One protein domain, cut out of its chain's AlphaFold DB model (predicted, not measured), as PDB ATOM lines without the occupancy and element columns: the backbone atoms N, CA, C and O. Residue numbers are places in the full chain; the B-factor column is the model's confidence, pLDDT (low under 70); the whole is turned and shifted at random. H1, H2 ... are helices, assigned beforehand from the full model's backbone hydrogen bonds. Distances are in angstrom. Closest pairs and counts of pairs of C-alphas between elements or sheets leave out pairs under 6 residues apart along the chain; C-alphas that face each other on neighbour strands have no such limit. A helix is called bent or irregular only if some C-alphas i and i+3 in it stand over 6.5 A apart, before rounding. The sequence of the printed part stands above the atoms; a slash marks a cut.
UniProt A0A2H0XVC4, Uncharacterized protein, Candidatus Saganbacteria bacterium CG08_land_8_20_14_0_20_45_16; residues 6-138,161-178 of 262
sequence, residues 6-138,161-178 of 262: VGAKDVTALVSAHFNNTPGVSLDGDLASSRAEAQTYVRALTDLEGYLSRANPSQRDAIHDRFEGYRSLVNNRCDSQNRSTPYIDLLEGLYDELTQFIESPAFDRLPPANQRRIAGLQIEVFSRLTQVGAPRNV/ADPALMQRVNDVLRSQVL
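This is residues 6 to 138 and 161 to 178 of the 262 residues of an uncharacterized protein of Candidatus Saganbacteria bacterium CG08_land_8_20_14_0_20_45_16 (UniProt A0A2H0XVC4). A long helical hairpin, H2 and H3, makes one layer, and H4 and H6 cross it steeply as a second layer. H1 packs on H6 at one end of the whole and H7 on H3 and H4 at the other; the hairpin's tip, residues 54 to 59, sticks out. The printed part has 151 residues, with seven named helices, H1 to H7 in order, and no named strand: all helix. It is compact, with a radius of gyration of the C-alphas of 14.5 A, and spans 40 by 36 by 32 A.

H1 is residues 12 to 21, from C-alpha 12 at (6.794, -8.099, 109.258). H2, residues 35 to 55, is 30.4 A long. H3, residues 57 to 74, 24.9 A, has a kink of 33 degrees near residue 64 and is irregular, with C-alphas 58 and 61 8.1 A apart. H4, residues 85 to 103, is 26.7 A, H5 is residues 105 to 108, and H6, residues 112 to 131, is 28.8 A. H7, residues 163 to 176, ends at (-5.865, 14.756, 135.577).

By the closest C-alphas of each two helices, H3 touches H4, with residues 69 to 73 of H3 alone, at Tyr 70 and Leu 94, 6.9 A, and H7, with residues 66 to 69 of H3 alone, at Arg 66 and Asn 170, 7.1 A. H1 touches H6 about perpendicular, at 84 degrees (Leu 14 and Arg 116, 5.3 A). H2 and H3 run opposite ways at a shallow tilt of 13 degrees, with Ser 53 and Arg 60 4.8 A apart. H6 touches H2 at Ile 118 and Ala 44, 5.2 A, and H4 at Gln 122 and Leu 98, 5.9 A. H7 touches H4 at Val 169 and Leu 90, 6.1 A. H5 is close to H4 but not clearly touching. Every O i to N i+4 pair is within hydrogen-bond range in H1, H2, H4, H6 and H7, and 12 of 14 in H3.

Residues 139 to 160 are not printed, and C-alphas 138 and 161 are 19.2 A apart across this cut. The link from H1 to H2 is long. Mean pLDDT of the printed part is 70.9; residues 161 to 178 are among those under 70.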
ATOM      1  N   VAL A   6       5.696  -7.817 117.310       68.38
ATOM      2  CA  VAL A   6       4.967  -7.144 118.389       68.38
ATOM      3  C   VAL A   6       4.581  -8.201 119.409       68.38
ATOM      4  O   VAL A   6       3.776  -9.085 119.116       68.38
ATOM      5  N   GLY A   7       5.219  -8.141 120.579       71.62
ATOM      6  CA  GLY A   7       5.187  -9.250 121.527       71.62
ATOM      7  C   GLY A   7       5.703 -10.536 120.865       71.62
ATOM      8  O   GLY A   7       6.812 -10.553 120.331       71.62
ATOM      9  N   ALA A   8       4.893 -11.590 120.856       71.25
ATOM     10  CA  ALA A   8       5.170 -12.866 120.200       71.25
ATOM     11  C   ALA A   8       4.732 -12.925 118.723       71.25
ATOM     12  O   ALA A   8       4.998 -13.922 118.045       71.25
ATOM     13  N   LYS A   9       4.047 -11.898 118.201       68.62
ATOM     14  CA  LYS A   9       3.449 -11.939 116.862       68.62
ATOM     15  C   LYS A   9       4.355 -11.334 115.800       68.62
ATOM     16  O   LYS A   9       4.749 -10.175 115.904       68.62
ATOM     17  N   ASP A  10       4.617 -12.102 114.746       74.81
ATOM     18  CA  ASP A  10       5.278 -11.607 113.540       74.81
ATOM     19  C   ASP A  10       4.322 -10.691 112.760       74.81
ATOM     20  O   ASP A  10       3.264 -11.112 112.285       74.81
ATOM     21  N   VAL A  11       4.702  -9.423 112.634       73.19
ATOM     22  CA  VAL A  11       3.964  -8.400 111.886       73.19
ATOM     23  C   VAL A  11       4.752  -7.893 110.675       73.19
ATOM     24  O   VAL A  11       4.334  -6.929 110.033       73.19
ATOM     25  N   THR A  12       5.857  -8.543 110.306       73.50
ATOM     26  CA  THR A  12       6.794  -8.099 109.258       73.50
ATOM     27  C   THR A  12       6.089  -7.746 107.954       73.50
ATOM     28  O   THR A  12       6.314  -6.675 107.384       73.50
ATOM     29  N   ALA A  13       5.182  -8.611 107.490       75.75
ATOM     30  CA  ALA A  13       4.439  -8.397 106.251       75.75
ATOM     31  C   ALA A  13       3.453  -7.220 106.346       75.75
ATOM     32  O   ALA A  13       3.305  -6.455 105.390       75.75
ATOM     33  N   LEU A  14       2.797  -7.048 107.499       73.25
ATOM     34  CA  LEU A  14       1.862  -5.947 107.741       73.25
ATOM     35  C   LEU A  14       2.598  -4.614 107.754       73.25
ATOM     36  O   LEU A  14       2.181  -3.673 107.083       73.25
ATOM     37  N   VAL A  15       3.716  -4.568 108.466       69.00
ATOM     38  CA  VAL A  15       4.541  -3.380 108.642       69.00
ATOM     39  C   VAL A  15       5.199  -2.974 107.326       69.00
ATOM     40  O   VAL A  15       5.077  -1.827 106.899       69.00
ATOM     41  N   SER A  16       5.774  -3.937 106.602       69.19
ATOM     42  CA  SER A  16       6.328  -3.707 105.262       69.19
ATOM     43  C   SER A  16       5.263  -3.185 104.297       69.19
ATOM     44  O   SER A  16       5.501  -2.248 103.540       69.19
ATOM     45  N   ALA A  17       4.052  -3.749 104.331       66.88
ATOM     46  CA  ALA A  17       2.950  -3.269 103.505       66.88
ATOM     47  C   ALA A  17       2.417  -1.900 103.956       66.88
ATOM     48  O   ALA A  17       1.887  -1.165 103.123       66.88
ATOM     49  N   HIS A  18       2.519  -1.560 105.241       64.94
ATOM     50  CA  HIS A  18       2.058  -0.289 105.785       64.94
ATOM     51  C   HIS A  18       2.978   0.856 105.363       64.94
ATOM     52  O   HIS A  18       2.492   1.786 104.724       64.94
ATOM     53  N   PHE A  19       4.287   0.738 105.603       63.44
ATOM     54  CA  PHE A  19       5.266   1.778 105.267       63.44
ATOM     55  C   PHE A  19       5.440   1.978 103.762       63.44
ATOM     56  O   PHE A  19       5.581   3.104 103.298       63.44
ATOM     57  N   ASN A  20       5.339   0.907 102.973       59.50
ATOM     58  CA  ASN A  20       5.478   1.025 101.521       59.50
ATOM     59  C   ASN A  20       4.247   1.643 100.835       59.50
ATOM     60  O   ASN A  20       4.367   2.130  99.715       59.50
ATOM     61  N   ASN A  21       3.062   1.605 101.463       55.69
ATOM     62  CA  ASN A  21       1.800   1.968 100.799       55.69
ATOM     63  C   ASN A  21       0.961   3.021 101.536       55.69
ATOM     64  O   ASN A  21      -0.116   3.370 101.051       55.69
ATOM     65  N   THR A  22       1.403   3.509 102.695       54.31
ATOM     66  CA  THR A  22       0.658   4.498 103.487       54.31
ATOM     67  C   THR A  22       1.492   5.772 103.602       54.31
ATOM     68  O   THR A  22       2.356   5.848 104.469       54.31
ATOM     69  N   PRO A  23       1.264   6.773 102.733       48.75
ATOM     70  CA  PRO A  23       1.886   8.084 102.872       48.75
ATOM     71  C   PRO A  23       1.527   8.679 104.235       48.75
ATOM     72  O   PRO A  23       0.356   8.669 104.617       48.75
ATOM     73  N   GLY A  24       2.519   9.192 104.953       45.62
ATOM     74  CA  GLY A  24       2.343   9.704 106.304       45.62
ATOM     75  C   GLY A  24       3.244   8.954 107.261       45.62
ATOM     76  O   GLY A  24       4.241   9.509 107.642       45.62
ATOM     77  N   VAL A  25       2.945   7.705 107.600       51.97
ATOM     78  CA  VAL A  25       3.522   6.977 108.753       51.97
ATOM     79  C   VAL A  25       5.054   7.062 108.838       51.97
ATOM     80  O   VAL A  25       5.764   6.409 108.069       51.97
ATOM     81  N   SER A  26       5.540   7.866 109.780       58.16
ATOM     82  CA  SER A  26       6.941   7.959 110.187       58.16
ATOM     83  C   SER A  26       7.262   6.914 111.267       58.16
ATOM     84  O   SER A  26       6.373   6.232 111.768       58.16
ATOM     85  N   LEU A  27       8.557   6.697 111.517       60.94
ATOM     86  CA  LEU A  27       9.097   5.863 112.606       60.94
ATOM     87  C   LEU A  27       9.901   6.723 113.590       60.94
ATOM     88  O   LEU A  27      10.797   6.240 114.291       60.94
ATOM     89  N   ASP A  28       9.662   8.027 113.570       62.78
ATOM     90  CA  ASP A  28      10.474   9.006 114.274       62.78
ATOM     91  C   ASP A  28      10.005   9.229 115.711       62.78
ATOM     92  O   ASP A  28      10.598  10.048 116.410       62.78
ATOM     93  N   GLY A  29       9.008   8.472 116.181       57.97
ATOM     94  CA  GLY A  29       8.462   8.594 117.526       57.97
ATOM     95  C   GLY A  29       7.686   9.895 117.734       57.97
ATOM     96  O   GLY A  29       7.391  10.222 118.883       57.97
ATOM     97  N   ASP A  30       7.376  10.656 116.684       68.44
ATOM     98  CA  ASP A  30       6.485  11.802 116.744       68.44
ATOM     99  C   ASP A  30       5.086  11.405 116.260       68.44
ATOM    100  O   ASP A  30       4.728  11.448 115.083       68.44
ATOM    101  N   LEU A  31       4.237  11.097 117.244       70.06
ATOM    102  CA  LEU A  31       2.837  10.721 117.048       70.06
ATOM    103  C   LEU A  31       2.011  11.775 116.281       70.06
ATOM    104  O   LEU A  31       0.899  11.456 115.847       70.06
ATOM    105  N   ALA A  32       2.528  12.997 116.089       62.16
ATOM    106  CA  ALA A  32       1.891  14.025 115.272       62.16
ATOM    107  C   ALA A  32       2.818  14.723 114.261       62.16
ATOM    108  O   ALA A  32       2.524  15.860 113.871       62.16
ATOM    109  N   SER A  33       3.872  14.054 113.785       54.53
ATOM    110  CA  SER A  33       4.803  14.597 112.776       54.53
ATOM    111  C   SER A  33       4.098  15.093 111.505       54.53
ATOM    112  O   SER A  33       4.555  16.044 110.860       54.53
ATOM    113  N   SER A  34       2.917  14.546 111.175       62.56
ATOM    114  CA  SER A  34       2.025  15.114 110.159       62.56
ATOM    115  C   SER A  34       0.522  14.948 110.438       62.56
ATOM    116  O   SER A  34       0.052  14.023 111.102       62.56
ATOM    117  N   ARG A  35      -0.296  15.829 109.833       64.00
ATOM    118  CA  ARG A  35      -1.774  15.764 109.901       64.00
ATOM    119  C   ARG A  35      -2.335  14.437 109.370       64.00
ATOM    120  O   ARG A  35      -3.395  14.007 109.820       64.00
ATOM    121  N   ALA A  36      -1.666  13.812 108.402       66.25
ATOM    122  CA  ALA A  36      -2.094  12.539 107.822       66.25
ATOM    123  C   ALA A  36      -1.809  11.353 108.762       66.25
ATOM    124  O   ALA A  36      -2.615  10.423 108.853       66.25
ATOM    125  N   GLU A  37      -0.701  11.409 109.496       67.81
ATOM    126  CA  GLU A  37      -0.310  10.399 110.484       67.81
ATOM    127  C   GLU A  37      -1.213  10.422 111.697       67.81
ATOM    128  O   GLU A  37      -1.837   9.407 112.004       67.81
ATOM    129  N   ALA A  38      -1.408  11.603 112.287       71.12
ATOM    130  CA  ALA A  38      -2.331  11.776 113.400       71.12
ATOM    131  C   ALA A  38      -3.737  11.256 113.043       71.12
ATOM    132  O   ALA A  38      -4.356  10.524 113.812       71.12
ATOM    133  N   GLN A  39      -4.231  11.528 111.827       76.31
ATOM    134  CA  GLN A  39      -5.507  10.972 111.354       76.31
ATOM    135  C   GLN A  39      -5.492   9.445 111.218       76.31
ATOM    136  O   GLN A  39      -6.502   8.792 111.492       76.31
ATOM    137  N   THR A  40      -4.376   8.867 110.781       78.81
ATOM    138  CA  THR A  40      -4.217   7.415 110.636       78.81
ATOM    139  C   THR A  40      -4.216   6.725 111.999       78.81
ATOM    140  O   THR A  40      -4.921   5.729 112.179       78.81
ATOM    141  N   TYR A  41      -3.510   7.293 112.973       83.25
ATOM    142  CA  TYR A  41      -3.436   6.809 114.347       83.25
ATOM    143  C   TYR A  41      -4.754   6.991 115.105       83.25
ATOM    144  O   TYR A  41      -5.236   6.046 115.725       83.25
ATOM    145  N   VAL A  42      -5.424   8.139 114.967       84.44
ATOM    146  CA  VAL A  42      -6.770   8.345 115.531       84.44
ATOM    147  C   VAL A  42      -7.765   7.329 114.966       84.44
ATOM    148  O   VAL A  42      -8.576   6.788 115.714       84.44
ATOM    149  N   ARG A  43      -7.686   7.000 113.670       85.06
ATOM    150  CA  ARG A  43      -8.509   5.929 113.085       85.06
ATOM    151  C   ARG A  43      -8.183   4.559 113.675       85.06
ATOM    152  O   ARG A  43      -9.111   3.800 113.926       85.06
ATOM    153  N   ALA A  44      -6.907   4.249 113.914       87.19
ATOM    154  CA  ALA A  44      -6.509   3.006 114.582       87.19
ATOM    155  C   ALA A  44      -7.120   2.905 115.990       87.19
ATOM    156  O   ALA A  44      -7.693   1.874 116.337       87.19
ATOM    157  N   LEU A  45      -7.076   4.001 116.756       90.31
ATOM    158  CA  LEU A  45      -7.704   4.099 118.073       90.31
ATOM    159  C   LEU A  45      -9.225   3.919 117.997       90.31
ATOM    160  O   LEU A  45      -9.784   3.157 118.773       90.31
ATOM    161  N   THR A  46      -9.908   4.553 117.040       88.12
ATOM    162  CA  THR A  46     -11.358   4.375 116.844       88.12
ATOM    163  C   THR A  46     -11.737   2.946 116.457       88.12
ATOM    164  O   THR A  46     -12.731   2.418 116.962       88.12
ATOM    165  N   ASP A  47     -10.957   2.304 115.586       84.81
ATOM    166  CA  ASP A  47     -11.183   0.911 115.190       84.81
ATOM    167  C   ASP A  47     -11.063  -0.027 116.408       84.81
ATOM    168  O   ASP A  47     -11.920  -0.896 116.613       84.81
ATOM    169  N   LEU A  48     -10.032   0.182 117.233       87.00
ATOM    170  CA  LEU A  48      -9.780  -0.605 118.438       87.00
ATOM    171  C   LEU A  48     -10.824  -0.343 119.537       87.00
ATOM    172  O   LEU A  48     -11.393  -1.300 120.062       87.00
ATOM    173  N   GLU A  49     -11.163   0.918 119.823       86.94
ATOM    174  CA  GLU A  49     -12.216   1.290 120.784       86.94
ATOM    175  C   GLU A  49     -13.546   0.622 120.421       86.94
ATOM    176  O   GLU A  49     -14.215   0.017 121.264       86.94
ATOM    177  N   GLY A  50     -13.925   0.705 119.142       83.44
ATOM    178  CA  GLY A  50     -15.162   0.120 118.644       83.44
ATOM    179  C   GLY A  50     -15.180  -1.399 118.796       83.44
ATOM    180  O   GLY A  50     -16.231  -1.974 119.086       83.44
ATOM    181  N   TYR A  51     -14.033  -2.060 118.620       84.06
ATOM    182  CA  TYR A  51     -13.901  -3.491 118.877       84.06
ATOM    183  C   TYR A  51     -14.076  -3.812 120.367       84.06
ATOM    184  O   TYR A  51     -14.945  -4.612 120.722       84.06
ATOM    185  N   LEU A  52     -13.310  -3.154 121.236       81.19
ATOM    186  CA  LEU A  52     -13.305  -3.425 122.673       81.19
ATOM    187  C   LEU A  52     -14.648  -3.113 123.330       81.19
ATOM    188  O   LEU A  52     -15.133  -3.898 124.140       81.19
ATOM    189  N   SER A  53     -15.302  -2.029 122.913       79.38
ATOM    190  CA  SER A  53     -16.628  -1.643 123.405       79.38
ATOM    191  C   SER A  53     -17.718  -2.645 123.021       79.38
ATOM    192  O   SER A  53     -18.688  -2.815 123.754       79.38
ATOM    193  N   ARG A  54     -17.590  -3.310 121.863       80.19
ATOM    194  CA  ARG A  54     -18.506  -4.390 121.458       80.19
ATOM    195  C   ARG A  54     -18.223  -5.685 122.212       80.19
ATOM    196  O   ARG A  54     -19.166  -6.399 122.535       80.19
ATOM    197  N   ALA A  55     -16.951  -5.974 122.481       74.44
ATOM    198  CA  ALA A  55     -16.546  -7.144 123.251       74.44
ATOM    199  C   ALA A  55     -16.927  -7.025 124.738       74.44
ATOM    200  O   ALA A  55     -17.297  -8.024 125.346       74.44
ATOM    201  N   ASN A  56     -16.900  -5.810 125.300       75.56
ATOM    202  CA  ASN A  56     -17.158  -5.540 126.717       75.56
ATOM    203  C   ASN A  56     -18.191  -4.409 126.925       75.56
ATOM    204  O   ASN A  56     -17.832  -3.323 127.389       75.56
ATOM    205  N   PRO A  57     -19.488  -4.630 126.628       74.38
ATOM    206  CA  PRO A  57     -20.502  -3.570 126.681       74.38
ATOM    207  C   PRO A  57     -20.666  -2.910 128.056       74.38
ATOM    208  O   PRO A  57     -20.969  -1.723 128.130       74.38
ATOM    209  N   SER A  58     -20.442  -3.655 129.145       75.25
ATOM    210  CA  SER A  58     -20.527  -3.146 130.522       75.25
ATOM    211  C   SER A  58     -19.413  -2.162 130.891       75.25
ATOM    212  O   SER A  58     -19.527  -1.474 131.899       75.25
ATOM    213  N   GLN A  59     -18.347  -2.092 130.091       73.50
ATOM    214  CA  GLN A  59     -17.212  -1.192 130.295       73.50
ATOM    215  C   GLN A  59     -17.119  -0.119 129.206       73.50
ATOM    216  O   GLN A  59     -16.097   0.554 129.120       73.50
ATOM    217  N   ARG A  60     -18.151   0.047 128.364       74.06
ATOM    218  CA  ARG A  60     -18.113   0.964 127.214       74.06
ATOM    219  C   ARG A  60     -17.659   2.371 127.602       74.06
ATOM    220  O   ARG A  60     -16.775   2.891 126.940       74.06
ATOM    221  N   ASP A  61     -18.222   2.950 128.658       73.25
ATOM    222  CA  ASP A  61     -17.903   4.329 129.052       73.25
ATOM    223  C   ASP A  61     -16.443   4.443 129.521       73.25
ATOM    224  O   ASP A  61     -15.704   5.309 129.069       73.25
ATOM    225  N   ALA A  62     -15.970   3.477 130.314       70.19
ATOM    226  CA  ALA A  62     -14.573   3.423 130.750       70.19
ATOM    227  C   ALA A  62     -13.585   3.167 129.593       70.19
ATOM    228  O   ALA A  62     -12.444   3.621 129.632       70.19
ATOM    229  N   ILE A  63     -13.999   2.413 128.570       75.69
ATOM    230  CA  ILE A  63     -13.227   2.233 127.335       75.69
ATOM    231  C   ILE A  63     -13.201   3.552 126.559       75.69
ATOM    232  O   ILE A  63     -12.128   3.983 126.150       75.69
ATOM    233  N   HIS A  64     -14.343   4.216 126.402       78.56
ATOM    234  CA  HIS A  64     -14.440   5.484 125.690       78.56
ATOM    235  C   HIS A  64     -13.530   6.555 126.302       78.56
ATOM    236  O   HIS A  64     -12.674   7.092 125.601       78.56
ATOM    237  N   ASP A  65     -13.627   6.778 127.616       72.75
ATOM    238  CA  ASP A  65     -12.819   7.765 128.342       72.75
ATOM    239  C   ASP A  65     -11.312   7.492 128.205       72.75
ATOM    240  O   ASP A  65     -10.498   8.407 128.044       72.75
ATOM    241  N   ARG A  66     -10.918   6.213 128.215       78.19
ATOM    242  CA  ARG A  66      -9.522   5.811 128.019       78.19
ATOM    243  C   ARG A  66      -9.031   6.103 126.601       78.19
ATOM    244  O   ARG A  66      -7.943   6.650 126.426       78.19
ATOM    245  N   PHE A  67      -9.840   5.790 125.590       83.25
ATOM    246  CA  PHE A  67      -9.498   6.045 124.189       83.25
ATOM    247  C   PHE A  67      -9.528   7.533 123.823       83.25
ATOM    248  O   PHE A  67      -8.726   7.967 122.995       83.25
ATOM    249  N   GLU A  68     -10.377   8.332 124.466       77.94
ATOM    250  CA  GLU A  68     -10.312   9.800 124.443       77.94
ATOM    251  C   GLU A  68      -8.947  10.308 124.946       77.94
ATOM    252  O   GLU A  68      -8.305  11.140 124.294       77.94
ATOM    253  N   GLY A  69      -8.442   9.740 126.047       73.62
ATOM    254  CA  GLY A  69      -7.095  10.017 126.556       73.62
ATOM    255  C   GLY A  69      -5.995   9.694 125.538       73.62
ATOM    256  O   GLY A  69      -5.139  10.533 125.249       73.62
ATOM    257  N   TYR A  70      -6.052   8.518 124.909       83.94
ATOM    258  CA  TYR A  70      -5.088   8.124 123.873       83.94
ATOM    259  C   TYR A  70      -5.149   9.006 122.620       83.94
ATOM    260  O   TYR A  70      -4.112   9.341 122.049       83.94
ATOM    261  N   ARG A  71      -6.339   9.443 122.195       82.69
ATOM    262  CA  ARG A  71      -6.475  10.402 121.084       82.69
ATOM    263  C   ARG A  71      -5.874  11.756 121.426       82.69
ATOM    264  O   ARG A  71      -5.283  12.391 120.554       82.69
ATOM    265  N   SER A  72      -6.032  12.203 122.667       74.88
ATOM    266  CA  SER A  72      -5.445  13.459 123.142       74.88
ATOM    267  C   SER A  72      -3.916  13.396 123.115       74.88
ATOM    268  O   SER A  72      -3.265  14.354 122.695       74.88
ATOM    269  N   LEU A  73      -3.358  12.231 123.459       76.88
ATOM    270  CA  LEU A  73      -1.933  11.927 123.358       76.88
ATOM    271  C   LEU A  73      -1.433  11.931 121.901       76.88
ATOM    272  O   LEU A  73      -0.417  12.559 121.617       76.88
ATOM    273  N   VAL A  74      -2.158  11.302 120.967       76.31
ATOM    274  CA  VAL A  74      -1.788  11.266 119.535       76.31
ATOM    275  C   VAL A  74      -1.862  12.644 118.874       76.31
ATOM    276  O   VAL A  74      -1.031  12.973 118.037       76.31
ATOM    277  N   ASN A  75      -2.829  13.486 119.240       72.38
ATOM    278  CA  ASN A  75      -3.003  14.803 118.616       72.38
ATOM    279  C   ASN A  75      -2.037  15.886 119.148       72.38
ATOM    280  O   ASN A  75      -2.329  17.073 118.999       72.38
ATOM    281  N   ASN A  76      -0.910  15.492 119.761       61.50
ATOM    282  CA  ASN A  76       0.153  16.369 120.282       61.50
ATOM    283  C   ASN A  76      -0.356  17.549 121.114       61.50
ATOM    284  O   ASN A  76       0.182  18.654 121.058       61.50
ATOM    285  N   ARG A  77      -1.399  17.329 121.919       54.28
ATOM    286  CA  ARG A  77      -1.742  18.336 122.919       54.28
ATOM    287  C   ARG A  77      -0.843  18.245 124.147       54.28
ATOM    288  O   ARG A  77      -0.698  19.235 124.836       54.28
ATOM    289  N   CYS A  78      -0.183  17.117 124.389       51.19
ATOM    290  CA  CYS A  78       0.792  17.005 125.464       51.19
ATOM    291  C   CYS A  78       2.202  17.194 124.920       51.19
ATOM    292  O   CYS A  78       2.642  16.415 124.081       51.19
ATOM    293  N   ASP A  79       2.874  18.244 125.393       48.66
ATOM    294  CA  ASP A  79       4.209  18.652 124.959       48.66
ATOM    295  C   ASP A  79       5.139  17.442 124.786       48.66
ATOM    296  O   ASP A  79       5.445  16.718 125.740       48.66
ATOM    297  N   SER A  80       5.634  17.246 123.562       48.97
ATOM    298  CA  SER A  80       6.512  16.144 123.147       48.97
ATOM    299  C   SER A  80       7.909  16.188 123.795       48.97
ATOM    300  O   SER A  80       8.812  15.435 123.427       48.97
ATOM    301  N   GLN A  81       8.103  17.026 124.810       48.94
ATOM    302  CA  GLN A  81       9.307  17.093 125.637       48.94
ATOM    303  C   GLN A  81       9.057  16.678 127.092       48.94
ATOM    304  O   GLN A  81      10.005  16.558 127.872       48.94
ATOM    305  N   ASN A  82       7.802  16.446 127.481       53.53
ATOM    306  CA  ASN A  82       7.460  16.262 128.879       53.53
ATOM    307  C   ASN A  82       7.649  14.797 129.304       53.53
ATOM    308  O   ASN A  82       6.834  13.928 129.010       53.53
ATOM    309  N   ARG A  83       8.732  14.513 130.039       58.03
ATOM    310  CA  ARG A  83       8.987  13.222 130.715       58.03
ATOM    311  C   ARG A  83       8.147  13.059 131.988       58.03
ATOM    312  O   ARG A  83       8.603  12.468 132.966       58.03
ATOM    313  N   SER A  84       6.963  13.661 132.027       64.44
ATOM    314  CA  SER A  84       6.109  13.582 133.201       64.44
ATOM    315  C   SER A  84       5.618  12.141 133.360       64.44
ATOM    316  O   SER A  84       5.258  11.483 132.382       64.44
ATOM    317  N   THR A  85       5.609  11.639 134.598       62.88
ATOM    318  CA  THR A  85       5.077  10.306 134.927       62.88
ATOM    319  C   THR A  85       3.700  10.050 134.294       62.88
ATOM    320  O   THR A  85       3.541   9.001 133.681       62.88
ATOM    321  N   PRO A  86       2.747  11.007 134.289       67.00
ATOM    322  CA  PRO A  86       1.430  10.789 133.688       67.00
ATOM    323  C   PRO A  86       1.446  10.569 132.170       67.00
ATOM    324  O   PRO A  86       0.651   9.792 131.650       67.00
ATOM    325  N   TYR A  87       2.343  11.247 131.449       72.69
ATOM    326  CA  TYR A  87       2.497  11.055 130.008       72.69
ATOM    327  C   TYR A  87       3.091   9.676 129.694       72.69
ATOM    328  O   TYR A  87       2.617   8.986 128.791       72.69
ATOM    329  N   ILE A  88       4.098   9.260 130.470       72.94
ATOM    330  CA  ILE A  88       4.719   7.936 130.338       72.94
ATOM    331  C   ILE A  88       3.706   6.832 130.670       72.94
ATOM    332  O   ILE A  88       3.581   5.900 129.885       72.94
ATOM    333  N   ASP A  89       2.923   6.968 131.743       70.62
ATOM    334  CA  ASP A  89       1.895   5.989 132.127       70.62
ATOM    335  C   ASP A  89       0.824   5.810 131.030       70.62
ATOM    336  O   ASP A  89       0.374   4.692 130.765       70.62
ATOM    337  N   LEU A  90       0.429   6.896 130.349       77.31
ATOM    338  CA  LEU A  90      -0.498   6.833 129.211       77.31
ATOM    339  C   LEU A  90       0.126   6.148 127.987       77.31
ATOM    340  O   LEU A  90      -0.557   5.361 127.327       77.31
ATOM    341  N   LEU A  91       1.402   6.420 127.691       78.62
ATOM    342  CA  LEU A  91       2.133   5.736 126.620       78.62
ATOM    343  C   LEU A  91       2.308   4.241 126.909       78.62
ATOM    344  O   LEU A  91       2.081   3.431 126.014       78.62
ATOM    345  N   GLU A  92       2.685   3.870 128.135       82.12
ATOM    346  CA  GLU A  92       2.822   2.471 128.559       82.12
ATOM    347  C   GLU A  92       1.477   1.744 128.481       82.12
ATOM    348  O   GLU A  92       1.395   0.652 127.918       82.12
ATOM    349  N   GLY A  93       0.402   2.380 128.958       80.56
ATOM    350  CA  GLY A  93      -0.955   1.852 128.844       80.56
ATOM    351  C   GLY A  93      -1.373   1.584 127.400       80.56
ATOM    352  O   GLY A  93      -1.853   0.495 127.090       80.56
ATOM    353  N   LEU A  94      -1.155   2.557 126.508       86.94
ATOM    354  CA  LEU A  94      -1.464   2.409 125.086       86.94
ATOM    355  C   LEU A  94      -0.606   1.318 124.426       86.94
ATOM    356  O   LEU A  94      -1.122   0.520 123.645       86.94
ATOM    357  N   TYR A  95       0.689   1.264 124.744       85.75
ATOM    358  CA  TYR A  95       1.608   0.249 124.230       85.75
ATOM    359  C   TYR A  95       1.160  -1.168 124.601       85.75
ATOM    360  O   TYR A  95       1.095  -2.038 123.728       85.75
ATOM    361  N   ASP A  96       0.817  -1.400 125.868       82.00
ATOM    362  CA  ASP A  96       0.385  -2.715 126.341       82.00
ATOM    363  C   ASP A  96      -0.977  -3.101 125.753       82.00
ATOM    364  O   ASP A  96      -1.153  -4.234 125.302       82.00
ATOM    365  N   GLU A  97      -1.923  -2.161 125.666       83.75
ATOM    366  CA  GLU A  97      -3.241  -2.390 125.065       83.75
ATOM    367  C   GLU A  97      -3.134  -2.767 123.579       83.75
ATOM    368  O   GLU A  97      -3.762  -3.736 123.141       83.75
ATOM    369  N   LEU A  98      -2.281  -2.072 122.821       86.00
ATOM    370  CA  LEU A  98      -2.002  -2.402 121.424       86.00
ATOM    371  C   LEU A  98      -1.292  -3.752 121.283       86.00
ATOM    372  O   LEU A  98      -1.677  -4.548 120.427       86.00
ATOM    373  N   THR A  99      -0.286  -4.025 122.117       82.06
ATOM    374  CA  THR A  99       0.498  -5.269 122.063       82.06
ATOM    375  C   THR A  99      -0.388  -6.482 122.338       82.06
ATOM    376  O   THR A  99      -0.460  -7.391 121.511       82.06
ATOM    377  N   GLN A 100      -1.154  -6.454 123.430       77.50
ATOM    378  CA  GLN A 100      -2.068  -7.541 123.790       77.50
ATOM    379  C   GLN A 100      -3.175  -7.729 122.751       77.50
ATOM    380  O   GLN A 100      -3.574  -8.855 122.449       77.50
ATOM    381  N   PHE A 101      -3.677  -6.635 122.170       82.19
ATOM    382  CA  PHE A 101      -4.657  -6.741 121.100       82.19
ATOM    383  C   PHE A 101      -4.063  -7.401 119.853       82.19
ATOM    384  O   PHE A 101      -4.695  -8.303 119.304       82.19
ATOM    385  N   ILE A 102      -2.860  -7.002 119.427       82.94
ATOM    386  CA  ILE A 102      -2.168  -7.573 118.262       82.94
ATOM    387  C   ILE A 102      -1.925  -9.075 118.451       82.94
ATOM    388  O   ILE A 102      -2.196  -9.852 117.532       82.94
ATOM    389  N   GLU A 103      -1.494  -9.496 119.641       80.06
ATOM    390  CA  GLU A 103      -1.295 -10.908 119.993       80.06
ATOM    391  C   GLU A 103      -2.599 -11.715 120.062       80.06
ATOM    392  O   GLU A 103      -2.582 -12.939 119.929       80.06
ATOM    393  N   SER A 104      -3.744 -11.053 120.233       77.56
ATOM    394  CA  SER A 104      -5.028 -11.739 120.327       77.56
ATOM    395  C   SER A 104      -5.516 -12.280 118.968       77.56
ATOM    396  O   SER A 104      -5.283 -11.664 117.919       77.56
ATOM    397  N   PRO A 105      -6.319 -13.365 118.955       78.00
ATOM    398  CA  PRO A 105      -6.969 -13.866 117.735       78.00
ATOM    399  C   PRO A 105      -7.927 -12.858 117.083       78.00
ATOM    400  O   PRO A 105      -8.332 -13.022 115.932       78.00
ATOM    401  N   ALA A 106      -8.344 -11.828 117.824       80.12
ATOM    402  CA  ALA A 106      -9.226 -10.784 117.325       80.12
ATOM    403  C   ALA A 106      -8.564  -9.926 116.248       80.12
ATOM    404  O   ALA A 106      -9.228  -9.517 115.293       80.12
ATOM    405  N   PHE A 107      -7.261  -9.681 116.385       84.88
ATOM    406  CA  PHE A 107      -6.498  -8.894 115.429       84.88
ATOM    407  C   PHE A 107      -6.528  -9.522 114.034       84.88
ATOM    408  O   PHE A 107      -6.765  -8.823 113.052       84.88
ATOM    409  N   ASP A 108      -6.416 -10.850 113.947       84.25
ATOM    410  CA  ASP A 108      -6.415 -11.582 112.671       84.25
ATOM    411  C   ASP A 108      -7.762 -11.525 111.944       84.25
ATOM    412  O   ASP A 108      -7.831 -11.706 110.728       84.25
ATOM    413  N   ARG A 109      -8.844 -11.233 112.676       85.19
ATOM    414  CA  ARG A 109     -10.199 -11.088 112.128       85.19
ATOM    415  C   ARG A 109     -10.471  -9.681 111.595       85.19
ATOM    416  O   ARG A 109     -11.494  -9.466 110.944       85.19
ATOM    417  N   LEU A 110      -9.595  -8.713 111.873       82.19
ATOM    418  CA  LEU A 110      -9.739  -7.363 111.342       82.19
ATOM    419  C   LEU A 110      -9.403  -7.309 109.847       82.19
ATOM    420  O   LEU A 110      -8.555  -8.066 109.377       82.19
ATOM    421  N   PRO A 111      -9.981  -6.358 109.092       85.62
ATOM    422  CA  PRO A 111      -9.530  -6.080 107.736       85.62
ATOM    423  C   PRO A 111      -8.020  -5.772 107.707       85.62
ATOM    424  O   PRO A 111      -7.545  -5.035 108.579       85.62
ATOM    425  N   PRO A 112      -7.264  -6.213 106.681       82.62
ATOM    426  CA  PRO A 112      -5.818  -5.981 106.602       82.62
ATOM    427  C   PRO A 112      -5.418  -4.504 106.720       82.62
ATOM    428  O   PRO A 112      -4.370  -4.171 107.262       82.62
ATOM    429  N   ALA A 113      -6.266  -3.589 106.241       81.06
ATOM    430  CA  ALA A 113      -6.033  -2.156 106.385       81.06
ATOM    431  C   ALA A 113      -6.050  -1.690 107.853       81.06
ATOM    432  O   ALA A 113      -5.271  -0.812 108.209       81.06
ATOM    433  N   ASN A 114      -6.904  -2.276 108.694       85.38
ATOM    434  CA  ASN A 114      -7.001  -1.949 110.116       85.38
ATOM    435  C   ASN A 114      -5.824  -2.564 110.880       85.38
ATOM    436  O   ASN A 114      -5.192  -1.870 111.670       85.38
ATOM    437  N   GLN A 115      -5.479  -3.819 110.571       84.88
ATOM    438  CA  GLN A 115      -4.307  -4.493 111.140       84.88
ATOM    439  C   GLN A 115      -3.030  -3.670 110.929       84.88
ATOM    440  O   GLN A 115      -2.288  -3.421 111.873       84.88
ATOM    441  N   ARG A 116      -2.817  -3.174 109.701       82.50
ATOM    442  CA  ARG A 116      -1.670  -2.319 109.366       82.50
ATOM    443  C   ARG A 116      -1.619  -1.037 110.193       82.50
ATOM    444  O   ARG A 116      -0.566  -0.726 110.727       82.50
ATOM    445  N   ARG A 117      -2.745  -0.324 110.326       83.56
ATOM    446  CA  ARG A 117      -2.804   0.926 111.105       83.56
ATOM    447  C   ARG A 117      -2.530   0.703 112.592       83.56
ATOM    448  O   ARG A 117      -1.825   1.497 113.198       83.56
ATOM    449  N   ILE A 118      -3.080  -0.366 113.164       87.50
ATOM    450  CA  ILE A 118      -2.887  -0.711 114.580       87.50
ATOM    451  C   ILE A 118      -1.435  -1.130 114.839       87.50
ATOM    452  O   ILE A 118      -0.833  -0.650 115.794       87.50
ATOM    453  N   ALA A 119      -0.849  -1.957 113.967       83.25
ATOM    454  CA  ALA A 119       0.564  -2.325 114.059       83.25
ATOM    455  C   ALA A 119       1.489  -1.106 113.886       83.25
ATOM    456  O   ALA A 119       2.441  -0.958 114.642       83.25
ATOM    457  N   GLY A 120       1.184  -0.209 112.941       79.94
ATOM    458  CA  GLY A 120       1.918   1.045 112.756       79.94
ATOM    459  C   GLY A 120       1.891   1.927 114.002       79.94
ATOM    460  O   GLY A 120       2.943   2.333 114.482       79.94
ATOM    461  N   LEU A 121       0.704   2.141 114.582       86.00
ATOM    462  CA  LEU A 121       0.563   2.894 115.831       86.00
ATOM    463  C   LEU A 121       1.359   2.257 116.979       86.00
ATOM    464  O   LEU A 121       1.994   2.971 117.746       86.00
ATOM    465  N   GLN A 122       1.348   0.928 117.108       87.81
ATOM    466  CA  GLN A 122       2.093   0.249 118.172       87.81
ATOM    467  C   GLN A 122       3.599   0.502 118.065       87.81
ATOM    468  O   GLN A 122       4.243   0.791 119.075       87.81
ATOM    469  N   ILE A 123       4.145   0.441 116.850       79.88
ATOM    470  CA  ILE A 123       5.569   0.690 116.610       79.88
ATOM    471  C   ILE A 123       5.913   2.147 116.915       79.88
ATOM    472  O   ILE A 123       6.960   2.422 117.500       79.88
ATOM    473  N   GLU A 124       5.017   3.072 116.583       80.94
ATOM    474  CA  GLU A 124       5.221   4.491 116.850       80.94
ATOM    475  C   GLU A 124       5.230   4.800 118.352       80.94
ATOM    476  O   GLU A 124       6.138   5.455 118.867       80.94
ATOM    477  N   VAL A 125       4.277   4.231 119.094       84.00
ATOM    478  CA  VAL A 125       4.238   4.325 120.561       84.00
ATOM    479  C   VAL A 125       5.490   3.695 121.183       84.00
ATOM    480  O   VAL A 125       6.049   4.240 122.135       84.00
ATOM    481  N   PHE A 126       5.983   2.582 120.633       81.06
ATOM    482  CA  PHE A 126       7.233   1.962 121.075       81.06
ATOM    483  C   PHE A 126       8.462   2.851 120.825       81.06
ATOM    484  O   PHE A 126       9.299   3.020 121.722       81.06
ATOM    485  N   SER A 127       8.564   3.443 119.631       76.19
ATOM    486  CA  SER A 127       9.619   4.403 119.284       76.19
ATOM    487  C   SER A 127       9.613   5.567 120.276       76.19
ATOM    488  O   SER A 127      10.638   5.890 120.886       76.19
ATOM    489  N   ARG A 128       8.421   6.100 120.569       77.44
ATOM    490  CA  ARG A 128       8.220   7.174 121.540       77.44
ATOM    491  C   ARG A 128       8.667   6.805 122.956       77.44
ATOM    492  O   ARG A 128       9.413   7.568 123.571       77.44
ATOM    493  N   LEU A 129       8.246   5.649 123.475       76.69
ATOM    494  CA  LEU A 129       8.639   5.161 124.807       76.69
ATOM    495  C   LEU A 129      10.163   5.052 124.950       76.69
ATOM    496  O   LEU A 129      10.728   5.430 125.980       76.69
ATOM    497  N   THR A 130      10.832   4.597 123.889       74.38
ATOM    498  CA  THR A 130      12.294   4.486 123.838       74.38
ATOM    499  C   THR A 130      12.963   5.865 123.904       74.38
ATOM    500  O   THR A 130      13.944   6.042 124.628       74.38
ATOM    501  N   GLN A 131      12.414   6.869 123.216       72.88
ATOM    502  CA  GLN A 131      12.959   8.234 123.190       72.88
ATOM    503  C   GLN A 131      12.799   8.994 124.502       72.88
ATOM    504  O   GLN A 131      13.712   9.706 124.929       72.88
ATOM    505  N   VAL A 132      11.649   8.854 125.168       68.88
ATOM    506  CA  VAL A 132      11.420   9.517 126.462       68.88
ATOM    507  C   VAL A 132      12.220   8.874 127.598       68.88
ATOM    508  O   VAL A 132      12.242   9.405 128.708       68.88
ATOM    509  N   GLY A 133      12.941   7.788 127.302       56.81
ATOM    510  CA  GLY A 133      13.821   7.106 128.235       56.81
ATOM    511  C   GLY A 133      13.052   6.438 129.361       56.81
ATOM    512  O   GLY A 133      13.606   6.311 130.450       56.81
ATOM    513  N   ALA A 134      11.792   6.051 129.120       50.62
ATOM    514  CA  ALA A 134      11.021   5.275 130.076       50.62
ATOM    515  C   ALA A 134      11.787   3.965 130.312       50.62
ATOM    516  O   ALA A 134      11.913   3.149 129.388       50.62
ATOM    517  N   PRO A 135      12.383   3.763 131.503       40.88
ATOM    518  CA  PRO A 135      12.969   2.481 131.804       40.88
ATOM    519  C   PRO A 135      11.798   1.512 131.819       40.88
ATOM    520  O   PRO A 135      10.885   1.661 132.630       40.88
ATOM    521  N   ARG A 136      11.829   0.503 130.939       41.09
ATOM    522  CA  ARG A 136      11.022  -0.696 131.156       41.09
ATOM    523  C   ARG A 136      11.163  -1.023 132.636       41.09
ATOM    524  O   ARG A 136      12.293  -1.092 133.129       41.09
ATOM    525  N   ASN A 137      10.054  -1.246 133.333       33.22
ATOM    526  CA  ASN A 137      10.072  -2.014 134.568       33.22
ATOM    527  C   ASN A 137      10.550  -3.435 134.221       33.22
ATOM    528  O   ASN A 137       9.798  -4.405 134.241       33.22
ATOM    529  N   VAL A 138      11.833  -3.567 133.883       33.06
ATOM    530  CA  VAL A 138      12.595  -4.774 134.104       33.06
ATOM    531  C   VAL A 138      12.532  -4.903 135.612       33.06
ATOM    532  O   VAL A 138      13.184  -4.149 136.333       33.06
ATOM    533  N   ALA A 161      -6.958  -6.738 129.199       52.12
ATOM    534  CA  ALA A 161      -5.989  -5.718 129.567       52.12
ATOM    535  C   ALA A 161      -5.449  -5.978 130.986       52.12
ATOM    536  O   ALA A 161      -6.218  -6.387 131.861       52.12
ATOM    537  N   ASP A 162      -4.159  -5.715 131.237       59.66
ATOM    538  CA  ASP A 162      -3.568  -5.863 132.578       59.66
ATOM    539  C   ASP A 162      -4.336  -4.973 133.576       59.66
ATOM    540  O   ASP A 162      -4.272  -3.743 133.479       59.66
ATOM    541  N   PRO A 163      -5.053  -5.553 134.557       56.31
ATOM    542  CA  PRO A 163      -5.936  -4.793 135.430       56.31
ATOM    543  C   PRO A 163      -5.184  -3.784 136.306       56.31
ATOM    544  O   PRO A 163      -5.746  -2.744 136.641       56.31
ATOM    545  N   ALA A 164      -3.923  -4.048 136.668       56.66
ATOM    546  CA  ALA A 164      -3.138  -3.150 137.512       56.66
ATOM    547  C   ALA A 164      -2.631  -1.932 136.727       56.66
ATOM    548  O   ALA A 164      -2.674  -0.806 137.228       56.66
ATOM    549  N   LEU A 165      -2.186  -2.137 135.485       59.09
ATOM    550  CA  LEU A 165      -1.809  -1.034 134.604       59.09
ATOM    551  C   LEU A 165      -3.032  -0.218 134.187       59.09
ATOM    552  O   LEU A 165      -2.988   1.007 134.247       59.09
ATOM    553  N   MET A 166      -4.139  -0.878 133.850       62.78
ATOM    554  CA  MET A 166      -5.383  -0.196 133.494       62.78
ATOM    555  C   MET A 166      -5.943   0.616 134.655       62.78
ATOM    556  O   MET A 166      -6.458   1.709 134.438       62.78
ATOM    557  N   GLN A 167      -5.803   0.133 135.891       63.97
ATOM    558  CA  GLN A 167      -6.156   0.920 137.065       63.97
ATOM    559  C   GLN A 167      -5.298   2.187 137.162       63.97
ATOM    560  O   GLN A 167      -5.858   3.262 137.334       63.97
ATOM    561  N   ARG A 168      -3.974   2.096 136.958       62.34
ATOM    562  CA  ARG A 168      -3.088   3.276 136.945       62.34
ATOM    563  C   ARG A 168      -3.437   4.260 135.834       62.34
ATOM    564  O   ARG A 168      -3.524   5.451 136.102       62.34
ATOM    565  N   VAL A 169      -3.695   3.777 134.620       63.12
ATOM    566  CA  VAL A 169      -4.148   4.613 133.495       63.12
ATOM    567  C   VAL A 169      -5.458   5.312 133.850       63.12
ATOM    568  O   VAL A 169      -5.575   6.523 133.695       63.12
ATOM    569  N   ASN A 170      -6.429   4.576 134.390       64.50
ATOM    570  CA  ASN A 170      -7.702   5.143 134.827       64.50
ATOM    571  C   ASN A 170      -7.527   6.153 135.968       64.50
ATOM    572  O   ASN A 170      -8.245   7.148 136.004       64.50
ATOM    573  N   ASP A 171      -6.587   5.932 136.884       64.25
ATOM    574  CA  ASP A 171      -6.280   6.855 137.977       64.25
ATOM    575  C   ASP A 171      -5.589   8.124 137.458       64.25
ATOM    576  O   ASP A 171      -5.931   9.223 137.896       64.25
ATOM    577  N   VAL A 172      -4.683   8.010 136.479       63.50
ATOM    578  CA  VAL A 172      -4.090   9.153 135.761       63.50
ATOM    579  C   VAL A 172      -5.182   9.955 135.063       63.50
ATOM    580  O   VAL A 172      -5.271  11.163 135.269       63.50
ATOM    581  N   LEU A 173      -6.070   9.291 134.320       62.78
ATOM    582  CA  LEU A 173      -7.194   9.948 133.658       62.78
ATOM    583  C   LEU A 173      -8.087  10.648 134.688       62.78
ATOM    584  O   LEU A 173      -8.258  11.858 134.617       62.78
ATOM    585  N   ARG A 174      -8.570   9.943 135.719       62.53
ATOM    586  CA  ARG A 174      -9.447  10.510 136.762       62.53
ATOM    587  C   ARG A 174      -8.818  11.661 137.542       62.53
ATOM    588  O   ARG A 174      -9.523  12.603 137.890       62.53
ATOM    589  N   SER A 175      -7.524  11.584 137.847       53.62
ATOM    590  CA  SER A 175      -6.821  12.619 138.616       53.62
ATOM    591  C   SER A 175      -6.464  13.849 137.784       53.62
ATOM    592  O   SER A 175      -6.254  14.918 138.353       53.62
ATOM    593  N   GLN A 176      -6.407  13.719 136.454       52.47
ATOM    594  CA  GLN A 176      -5.865  14.756 135.577       52.47
ATOM    595  C   GLN A 176      -6.774  15.146 134.405       52.47
ATOM    596  O   GLN A 176      -6.349  15.966 133.596       52.47
ATOM    597  N   VAL A 177      -8.041  14.703 134.350       44.62
ATOM    598  CA  VAL A 177      -9.069  15.260 133.431       44.62
ATOM    599  C   VAL A 177      -9.117  16.804 133.496       44.62
ATOM    600  O   VAL A 177      -9.448  17.449 132.508       44.62
ATOM    601  N   LEU A 178      -8.702  17.407 134.620       37.41
ATOM    602  CA  LEU A 178      -8.637  18.861 134.843       37.41
ATOM    603  C   LEU A 178      -7.228  19.491 134.724       37.41
ATOM    604  O   LEU A 178      -7.085  20.683 134.957       37.41
TER     605      LEU A 178